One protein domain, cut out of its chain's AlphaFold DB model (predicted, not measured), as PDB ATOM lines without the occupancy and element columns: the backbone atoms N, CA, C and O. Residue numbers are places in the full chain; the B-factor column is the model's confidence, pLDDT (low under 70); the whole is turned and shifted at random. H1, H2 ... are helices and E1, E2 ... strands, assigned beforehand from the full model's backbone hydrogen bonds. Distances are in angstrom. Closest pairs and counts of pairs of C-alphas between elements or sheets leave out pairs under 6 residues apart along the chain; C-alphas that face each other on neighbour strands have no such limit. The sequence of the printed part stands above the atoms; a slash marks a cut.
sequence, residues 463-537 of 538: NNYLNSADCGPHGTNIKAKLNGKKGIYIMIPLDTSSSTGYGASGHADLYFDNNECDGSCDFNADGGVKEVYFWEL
ATOM      1  N   ASN A 463      30.429  68.611 141.367       89.75
ATOM      2  CA  ASN A 463      31.067  67.645 142.279       89.75
ATOM      3  C   ASN A 463      31.262  68.148 143.726       89.75
ATOM      4  O   ASN A 463      31.877  67.447 144.526       89.75
ATOM      5  N   ASN A 464      30.821  69.367 144.040       93.38
ATOM      6  CA  ASN A 464      30.856  69.947 145.384       93.38
ATOM      7  C   ASN A 464      29.464  69.962 146.049       93.38
ATOM      8  O   ASN A 464      29.319  70.447 147.167       93.38
ATOM      9  N   TYR A 465      28.445  69.433 145.370       96.12
ATOM     10  CA  TYR A 465      27.114  69.183 145.911       96.12
ATOM     11  C   TYR A 465      26.678  67.769 145.523       96.12
ATOM     12  O   TYR A 465      26.675  67.437 144.340       96.12
ATOM     13  N   LEU A 466      26.310  66.945 146.501       93.62
ATOM     14  CA  LEU A 466      25.854  65.573 146.275       93.62
ATOM     15  C   LEU A 466      24.440  65.432 146.836       93.62
ATOM     16  O   LEU A 466      24.205  65.749 147.999       93.62
ATOM     17  N   ASN A 467      23.494  64.964 146.025       91.81
ATOM     18  CA  ASN A 467      22.176  64.553 146.523       91.81
ATOM     19  C   ASN A 467      22.196  63.072 146.948       91.81
ATOM     20  O   ASN A 467      23.199  62.377 146.786       91.81
ATOM     21  N   SER A 468      21.068  62.559 147.437       84.25
ATOM     22  CA  SER A 468      20.976  61.190 147.967       84.25
ATOM     23  C   SER A 468      21.365  60.120 146.937       84.25
ATOM     24  O   SER A 468      21.949  59.101 147.298       84.25
ATOM     25  N   ALA A 469      21.089  60.349 145.648       86.56
ATOM     26  CA  ALA A 469      21.482  59.429 144.583       86.56
ATOM     27  C   ALA A 469      22.997  59.474 144.321       86.56
ATOM     28  O   ALA A 469      23.617  58.429 144.122       86.56
ATOM     29  N   ASP A 470      23.605  60.663 144.368       88.06
ATOM     30  CA  ASP A 470      25.053  60.829 144.212       88.06
ATOM     31  C   ASP A 470      25.838  60.197 145.368       88.06
ATOM     32  O   ASP A 470      26.905  59.623 145.135       88.06
ATOM     33  N   CYS A 471      25.307  60.274 146.593       81.19
ATOM     34  CA  CYS A 471      25.914  59.713 147.802       81.19
ATOM     35  C   CYS A 471      25.954  58.177 147.798       81.19
ATOM     36  O   CYS A 471      26.857  57.590 148.395       81.19
ATOM     37  N   GLY A 472      25.027  57.523 147.092       71.69
ATOM     38  CA  GLY A 472      24.844  56.072 147.151       71.69
ATOM     39  C   GLY A 472      24.235  55.606 148.483       71.69
ATOM     40  O   GLY A 472      24.078  56.405 149.412       71.69
ATOM     41  N   PRO A 473      23.867  54.316 148.598       63.34
ATOM     42  CA  PRO A 473      23.377  53.754 149.854       63.34
ATOM     43  C   PRO A 473      24.392  54.024 150.961       63.34
ATOM     44  O   PRO A 473      25.572  53.750 150.764       63.34
ATOM     45  N   HIS A 474      23.956  54.563 152.104       57.56
ATOM     46  CA  HIS A 474      24.848  54.762 153.254       57.56
ATOM     47  C   HIS A 474      26.112  55.598 152.938       57.56
ATOM     48  O   HIS A 474      27.185  55.347 153.481       57.56
ATOM     49  N   GLY A 475      26.003  56.540 151.987       65.12
ATOM     50  CA  GLY A 475      27.072  57.471 151.607       65.12
ATOM     51  C   GLY A 475      28.331  56.835 151.009       65.12
ATOM     52  O   GLY A 475      29.387  57.474 150.971       65.12
ATOM     53  N   THR A 476      28.240  55.602 150.498       73.44
ATOM     54  CA  THR A 476      29.382  54.839 149.962       73.44
ATOM     55  C   THR A 476      30.156  55.556 148.856       73.44
ATOM     56  O   THR A 476      31.342  55.290 148.663       73.44
ATOM     57  N   ASN A 477      29.519  56.473 148.125       82.56
ATOM     58  CA  ASN A 477      30.136  57.173 146.998       82.56
ATOM     59  C   ASN A 477      30.772  58.515 147.388       82.56
ATOM     60  O   ASN A 477      31.512  59.080 146.580       82.56
ATOM     61  N   ILE A 478      30.518  59.034 148.597       87.56
ATOM     62  CA  ILE A 478      30.956  60.379 149.008       87.56
ATOM     63  C   ILE A 478      32.486  60.488 148.954       87.56
ATOM     64  O   ILE A 478      33.010  61.402 148.315       87.56
ATOM     65  N   LYS A 479      33.203  59.501 149.511       86.69
ATOM     66  CA  LYS A 479      34.677  59.445 149.480       86.69
ATOM     67  C   LYS A 479      35.226  59.533 148.054       86.69
ATOM     68  O   LYS A 479      36.119  60.318 147.769       86.69
ATOM     69  N   ALA A 480      34.655  58.766 147.124       87.94
ATOM     70  CA  ALA A 480      35.101  58.773 145.731       87.94
ATOM     71  C   ALA A 480      34.855  60.129 145.042       87.94
ATOM     72  O   ALA A 480      35.659  60.561 144.218       87.94
ATOM     73  N   LYS A 481      33.756  60.814 145.381       90.81
ATOM     74  CA  LYS A 481      33.377  62.115 144.806       90.81
ATOM     75  C   LYS A 481      34.209  63.285 145.342       90.81
ATOM     76  O   LYS A 481      34.391  64.274 144.625       90.81
ATOM     77  N   LEU A 482      34.696  63.178 146.577       93.75
ATOM     78  CA  LEU A 482      35.479  64.213 147.259       93.75
ATOM     79  C   LEU A 482      36.985  63.904 147.333       93.75
ATOM     80  O   LEU A 482      37.738  64.679 147.914       93.75
ATOM     81  N   ASN A 483      37.438  62.819 146.701       92.69
ATOM     82  CA  ASN A 483      38.831  62.385 146.738       92.69
ATOM     83  C   ASN A 483      39.820  63.479 146.304       92.69
ATOM     84  O   ASN A 483      39.672  64.070 145.232       92.69
ATOM     85  N   GLY A 484      40.853  63.704 147.123       94.19
ATOM     86  CA  GLY A 484      41.895  64.704 146.876       94.19
ATOM     87  C   GLY A 484      41.474  66.153 147.132       94.19
ATOM     88  O   GLY A 484      42.251  67.061 146.840       94.19
ATOM     89  N   LYS A 485      40.264  66.392 147.651       96.94
ATOM     90  CA  LYS A 485      39.787  67.730 148.024       96.94
ATOM     91  C   LYS A 485      39.887  67.948 149.522       96.94
ATOM     92  O   LYS A 485      39.793  67.009 150.297       96.94
ATOM     93  N   LYS A 486      39.970  69.209 149.929       98.06
ATOM     94  CA  LYS A 486      39.986  69.608 151.336       98.06
ATOM     95  C   LYS A 486      39.198  70.893 151.557       98.06
ATOM     96  O   LYS A 486      39.151  71.757 150.676       98.06
ATOM     97  N   GLY A 487      38.551  71.018 152.709       98.31
ATOM     98  CA  GLY A 487      37.730  72.187 153.010       98.31
ATOM     99  C   GLY A 487      36.585  71.913 153.972       98.31
ATOM    100  O   GLY A 487      36.681  71.040 154.824       98.31
ATOM    101  N   ILE A 488      35.511  72.692 153.851       98.50
ATOM    102  CA  ILE A 488      34.353  72.608 154.749       98.50
ATOM    103  C   ILE A 488      33.355  71.594 154.190       98.50
ATOM    104  O   ILE A 488      32.887  71.753 153.058       98.50
ATOM    105  N   TYR A 489      33.008  70.596 154.996       97.56
ATOM    106  CA  TYR A 489      32.050  69.543 154.676       97.56
ATOM    107  C   TYR A 489      30.791  69.700 155.527       97.56
ATOM    108  O   TYR A 489      30.884  69.884 156.737       97.56
ATOM    109  N   ILE A 490      29.615  69.634 154.900       96.75
ATOM    110  CA  ILE A 490      28.320  69.590 155.584       96.75
ATOM    111  C   ILE A 490      27.493  68.432 155.035       96.75
ATOM    112  O   ILE A 490      27.274  68.358 153.825       96.75
ATOM    113  N   MET A 491      26.983  67.584 155.923       93.12
ATOM    114  CA  MET A 491      26.084  66.474 155.612       93.12
ATOM    115  C   MET A 491      24.705  66.740 156.214       93.12
ATOM    116  O   MET A 491      24.587  67.128 157.372       93.12
ATOM    117  N   ILE A 492      23.658  66.544 155.418       90.94
ATOM    118  CA  ILE A 492      22.264  66.608 155.857       90.94
ATOM    119  C   ILE A 492      21.681  65.193 155.791       90.94
ATOM    120  O   ILE A 492      21.678  64.602 154.702       90.94
ATOM    121  N   PRO A 493      21.175  64.638 156.904       87.06
ATOM    122  CA  PRO A 493      20.603  63.299 156.929       87.06
ATOM    123  C   PRO A 493      19.214  63.270 156.285       87.06
ATOM    124  O   PRO A 493      18.540  64.291 156.117       87.06
ATOM    125  N   LEU A 494      18.785  62.070 155.906       82.25
ATOM    126  CA  LEU A 494      17.457  61.810 155.358       82.25
ATOM    127  C   LEU A 494      16.401  61.668 156.457       82.25
ATOM    128  O   LEU A 494      15.308  62.214 156.305       82.25
ATOM    129  N   ASP A 495      16.737  60.991 157.557       79.75
ATOM    130  CA  ASP A 495      15.913  60.909 158.765       79.75
ATOM    131  C   ASP A 495      16.643  61.580 159.936       79.75
ATOM    132  O   ASP A 495      17.707  61.135 160.360       79.75
ATOM    133  N   THR A 496      16.067  62.662 160.460       78.19
ATOM    134  CA  THR A 496      16.601  63.429 161.597       78.19
ATOM    135  C   THR A 496      16.112  62.889 162.948       78.19
ATOM    136  O   THR A 496      16.446  63.447 163.990       78.19
ATOM    137  N   SER A 497      15.259  61.857 162.956       70.81
ATOM    138  CA  SER A 497      14.672  61.263 164.160       70.81
ATOM    139  C   SER A 497      15.742  60.790 165.138       70.81
ATOM    140  O   SER A 497      16.665  60.074 164.760       70.81
ATOM    141  N   SER A 498      15.581  61.109 166.422       65.06
ATOM    142  CA  SER A 498      16.486  60.647 167.477       65.06
ATOM    143  C   SER A 498      16.283  59.184 167.864       65.06
ATOM    144  O   SER A 498      17.147  58.623 168.535       65.06
ATOM    145  N   SER A 499      15.181  58.538 167.469       61.50
ATOM    146  CA  SER A 499      14.904  57.131 167.796       61.50
ATOM    147  C   SER A 499      15.272  56.146 166.687       61.50
ATOM    148  O   SER A 499      15.512  54.980 166.983       61.50
ATOM    149  N   THR A 500      15.255  56.586 165.429       63.62
ATOM    150  CA  THR A 500      15.365  55.712 164.242       63.62
ATOM    151  C   THR A 500      16.276  56.253 163.144       63.62
ATOM    152  O   THR A 500      16.566  55.519 162.202       63.62
ATOM    153  N   GLY A 501      16.695  57.516 163.244       70.19
ATOM    154  CA  GLY A 501      17.528  58.199 162.263       70.19
ATOM    155  C   GLY A 501      18.792  58.768 162.899       70.19
ATOM    156  O   GLY A 501      19.210  58.342 163.974       70.19
ATOM    157  N   TYR A 502      19.370  59.768 162.242       78.94
ATOM    158  CA  TYR A 502      20.660  60.357 162.602       78.94
ATOM    159  C   TYR A 502      20.628  61.123 163.937       78.94
ATOM    160  O   TYR A 502      21.659  61.392 164.538       78.94
ATOM    161  N   GLY A 503      19.436  61.478 164.429       74.25
ATOM    162  CA  GLY A 503      19.259  62.203 165.690       74.25
ATOM    163  C   GLY A 503      19.632  63.679 165.651       74.25
ATOM    164  O   GLY A 503      19.653  64.312 166.703       74.25
ATOM    165  N   ALA A 504      19.860  64.214 164.452       79.44
ATOM    166  CA  ALA A 504      20.343  65.561 164.228       79.44
ATOM    167  C   ALA A 504      19.859  66.179 162.919       79.44
ATOM    168  O   ALA A 504      19.529  65.453 161.984       79.44
ATOM    169  N   SER A 505      19.823  67.515 162.814       84.19
ATOM    170  CA  SER A 505      19.460  68.180 161.547       84.19
ATOM    171  C   SER A 505      20.598  68.226 160.522       84.19
ATOM    172  O   SER A 505      20.354  68.532 159.352       84.19
ATOM    173  N   GLY A 506      21.826  67.912 160.934       89.12
ATOM    174  CA  GLY A 506      22.987  67.835 160.059       89.12
ATOM    175  C   GLY A 506      24.302  67.738 160.819       89.12
ATOM    176  O   GLY A 506      24.346  67.931 162.032       89.12
ATOM    177  N   HIS A 507      25.367  67.512 160.057       92.62
ATOM    178  CA  HIS A 507      26.751  67.487 160.510       92.62
ATOM    179  C   HIS A 507      27.603  68.494 159.742       92.62
ATOM    180  O   HIS A 507      27.341  68.750 158.565       92.62
ATOM    181  N   ALA A 508      28.624  69.053 160.387       95.62
ATOM    182  CA  ALA A 508      29.584  69.953 159.763       95.62
ATOM    183  C   ALA A 508      31.000  69.712 160.301       95.62
ATOM    184  O   ALA A 508      31.221  69.805 161.502       95.62
ATOM    185  N   ASP A 509      31.969  69.487 159.418       95.88
ATOM    186  CA  ASP A 509      33.346  69.199 159.827       95.88
ATOM    187  C   ASP A 509      34.377  69.755 158.829       95.88
ATOM    188  O   ASP A 509      34.049  70.217 157.726       95.88
ATOM    189  N   LEU A 510      35.644  69.731 159.236       97.31
ATOM    190  CA  LEU A 510      36.793  69.955 158.376       97.31
ATOM    191  C   LEU A 510      37.166  68.648 157.671       97.31
ATOM    192  O   LEU A 510      37.434  67.646 158.323       97.31
ATOM    193  N   TYR A 511      37.226  68.685 156.343       96.94
ATOM    194  CA  TYR A 511      37.546  67.544 155.487       96.94
ATOM    195  C   TYR A 511      38.959  67.657 154.912       96.94
ATOM    196  O   TYR A 511      39.350  68.717 154.403       96.94
ATOM    197  N   PHE A 512      39.689  66.547 154.928       95.12
ATOM    198  CA  PHE A 512      41.066  66.424 154.461       95.12
ATOM    199  C   PHE A 512      41.157  65.695 153.112       95.12
ATOM    200  O   PHE A 512      40.301  64.892 152.739       95.12
ATOM    201  N   ASP A 513      42.243  65.934 152.374       92.88
ATOM    202  CA  ASP A 513      42.472  65.369 151.033       92.88
ATOM    203  C   ASP A 513      42.700  63.847 151.006       92.88
ATOM    204  O   ASP A 513      42.707  63.241 149.932       92.88
ATOM    205  N   ASN A 514      42.790  63.216 152.178       89.50
ATOM    206  CA  ASN A 514      42.859  61.772 152.388       89.50
ATOM    207  C   ASN A 514      41.487  61.102 152.648       89.50
ATOM    208  O   ASN A 514      41.447  59.907 152.935       89.50
ATOM    209  N   ASN A 515      40.370  61.824 152.486       86.44
ATOM    210  CA  ASN A 515      38.999  61.362 152.767       86.44
ATOM    211  C   ASN A 515      38.674  61.122 154.247       86.44
ATOM    212  O   ASN A 515      37.832  60.274 154.572       86.44
ATOM    213  N   GLU A 516      39.326  61.873 155.124       88.38
ATOM    214  CA  GLU A 516      39.039  61.907 156.552       88.38
ATOM    215  C   GLU A 516      38.461  63.266 156.949       88.38
ATOM    216  O   GLU A 516      38.595  64.259 156.226       88.38
ATOM    217  N   CYS A 517      37.816  63.293 158.110       90.56
ATOM    218  CA  CYS A 517      37.351  64.504 158.767       90.56
ATOM    219  C   CYS A 517      37.997  64.581 160.146       90.56
ATOM    220  O   CYS A 517      38.491  63.572 160.647       90.56
ATOM    221  N   ASP A 518      38.024  65.769 160.737       91.12
ATOM    222  CA  ASP A 518      38.694  65.976 162.023       91.12
ATOM    223  C   ASP A 518      38.011  65.226 163.179       91.12
ATOM    224  O   ASP A 518      38.703  64.617 163.994       91.12
ATOM    225  N   GLY A 519      36.676  65.225 163.228       85.62
ATOM    226  CA  GLY A 519      35.890  64.411 164.154       85.62
ATOM    227  C   GLY A 519      35.368  63.137 163.490       85.62
ATOM    228  O   GLY A 519      35.877  62.040 163.718       85.62
ATOM    229  N   SER A 520      34.340  63.285 162.658       84.81
ATOM    230  CA  SER A 520      33.722  62.202 161.884       84.81
ATOM    231  C   SER A 520      33.206  62.759 160.566       84.81
ATOM    232  O   SER A 520      32.807  63.911 160.480       84.81
ATOM    233  N   CYS A 521      33.190  61.958 159.504       80.88
ATOM    234  CA  CYS A 521      32.557  62.385 158.254       80.88
ATOM    235  C   CYS A 521      31.095  61.943 158.123       80.88
ATOM    236  O   CYS A 521      30.406  62.389 157.204       80.88
ATOM    237  N   ASP A 522      30.647  61.010 158.968       85.00
ATOM    238  CA  ASP A 522      29.294  60.438 158.961       85.00
ATOM    239  C   ASP A 522      28.788  60.028 157.577       85.00
ATOM    240  O   ASP A 522      27.634  60.239 157.204       85.00
ATOM    241  N   PHE A 523      29.670  59.406 156.788       79.19
ATOM    242  CA  PHE A 523      29.294  58.901 155.469       79.19
ATOM    243  C   PHE A 523      28.138  57.897 155.571       79.19
ATOM    244  O   PHE A 523      27.244  57.916 154.735       79.19
ATOM    245  N   ASN A 524      28.116  57.076 156.624       76.12
ATOM    246  CA  ASN A 524      27.064  56.100 156.894       76.12
ATOM    247  C   ASN A 524      26.112  56.575 158.006       76.12
ATOM    248  O   ASN A 524      25.923  55.878 158.997       76.12
ATOM    249  N   ALA A 525      25.554  57.778 157.866       75.50
ATOM    250  CA  ALA A 525      24.562  58.288 158.808       75.50
ATOM    251  C   ALA A 525      23.355  57.336 158.934       75.50
ATOM    252  O   ALA A 525      22.780  56.912 157.922       75.50
ATOM    253  N   ASP A 526      22.946  57.043 160.170       71.00
ATOM    254  CA  ASP A 526      21.730  56.283 160.455       71.00
ATOM    255  C   ASP A 526      20.504  56.982 159.855       71.00
ATOM    256  O   ASP A 526      20.364  58.204 159.897       71.00
ATOM    257  N   GLY A 527      19.621  56.214 159.218       72.50
ATOM    258  CA  GLY A 527      18.504  56.770 158.444       72.50
ATOM    259  C   GLY A 527      18.885  57.312 157.056       72.50
ATOM    260  O   GLY A 527      17.995  57.646 156.275       72.50
ATOM    261  N   GLY A 528      20.174  57.322 156.699       78.31
ATOM    262  CA  GLY A 528      20.690  57.654 155.371       78.31
ATOM    263  C   GLY A 528      21.067  59.127 155.182       78.31
ATOM    264  O   GLY A 528      20.693  60.002 155.958       78.31
ATOM    265  N   VAL A 529      21.801  59.412 154.100       84.25
ATOM    266  CA  VAL A 529      22.272  60.763 153.747       84.25
ATOM    267  C   VAL A 529      21.364  61.385 152.687       84.25
ATOM    268  O   VAL A 529      21.178  60.819 151.606       84.25
ATOM    269  N   LYS A 530      20.827  62.577 152.967       87.56
ATOM    270  CA  LYS A 530      19.993  63.333 152.028       87.56
ATOM    271  C   LYS A 530      20.838  64.154 151.065       87.56
ATOM    272  O   LYS A 530      20.665  64.023 149.856       87.56
ATOM    273  N   GLU A 531      21.719  64.997 151.592       92.06
ATOM    274  CA  GLU A 531      22.522  65.952 150.821       92.06
ATOM    275  C   GLU A 531      23.904  66.136 151.458       92.06
ATOM    276  O   GLU A 531      24.044  66.088 152.677       92.06
ATOM    277  N   VAL A 532      24.914  66.408 150.634       95.06
ATOM    278  CA  VAL A 532      26.243  66.855 151.062       95.06
ATOM    279  C   VAL A 532      26.590  68.151 150.344       95.06
ATOM    280  O   VAL A 532      26.491  68.246 149.118       95.06
ATOM    281  N   TYR A 533      27.048  69.134 151.111       97.56
ATOM    282  CA  TYR A 533      27.564  70.406 150.624       97.56
ATOM    283  C   TYR A 533      29.051  70.510 150.957       97.56
ATOM    284  O   TYR A 533      29.450  70.323 152.104       97.56
ATOM    285  N   PHE A 534      29.867  70.837 149.958       98.00
ATOM    286  CA  PHE A 534      31.312  70.933 150.111       98.00
ATOM    287  C   PHE A 534      31.837  72.283 149.616       98.00
ATOM    288  O   PHE A 534      31.637  72.659 148.458       98.00
ATOM    289  N   TRP A 535      32.562  73.006 150.467       98.31
ATOM    290  CA  TRP A 535      33.322  74.190 150.065       98.31
ATOM    291  C   TRP A 535      34.805  73.873 150.096       98.31
ATOM    292  O   TRP A 535      35.442  73.919 151.145       98.31
ATOM    293  N   GLU A 536      35.358  73.612 148.914       98.06
ATOM    294  CA  GLU A 536      36.800  73.475 148.733       98.06
ATOM    295  C   GLU A 536      37.503  74.780 149.121       98.06
ATOM    296  O   GLU A 536      37.143  75.863 148.625       98.06
ATOM    297  N   LEU A 537      38.479  74.673 150.020       98.12
ATOM    298  CA  LEU A 537      39.286  75.800 150.470       98.12
ATOM    299  C   LEU A 537      40.610  75.825 149.687       98.12
ATOM    300  O   LEU A 537      41.237  74.773 149.559       98.12
TER     301      LEU A 537
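What this domain is: This is residues 463 to 537 of the 538 residues of an uncharacterized protein of Flavobacterium sp. BFFFF2 (UniProt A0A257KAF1). One twisted antiparallel sheet, E1 - E4 - E2 - E3, has loop 512 to 528 over one face and two tiny helices, H1 and H2, towards its E1 edge. Of 75 printed residues, under half are in the two named helices and four named strands, in order E1 H1 H2 E2 E3 E4; the class is mixed. It is compact, radius of gyration of the C-alphas 11.3 A, spanning 34 by 23 by 16 A.

Where its parts are: Find C-alpha 465 at (27.114, 69.183, 145.911), where E1, residues 465 to 467, 6.8 A, begins. H1, 468 to 471, 5.2 A, and H2, 478 to 482, 6.2 A, follow. E2, 487 to 493, runs 19.7 A; E3, 507 to 511, 11.9 A; E4, 529 to 536, 19.9 A, to (36.800, 73.475, 148.733).

How they stand to each other: Look for N to O pairs within hydrogen-bond range: 466 to 532 joins E1 and E4, 490 to 533 E2 and E4, 489 to 509 hairpin E2 and E3, each 2.9 A. E1, H1 H2, E2 form a split strand-helix-strand unit, E4 between its same-way strands, crossover right-handed. H1 stands at the sheet's level, height 1.2 A; H2 only grazes the sheet. H2's O i to N i+4 pair is within range; H1 is too short for one.

The domain as a whole: The farthest C-alphas, Ser 499 and Leu 537, are 35.3 A apart. The printed part has no cut; links E2 to E3 and E3 to E4 are long. pLDDT is under 70 at 473 to 475 and 498 to 500.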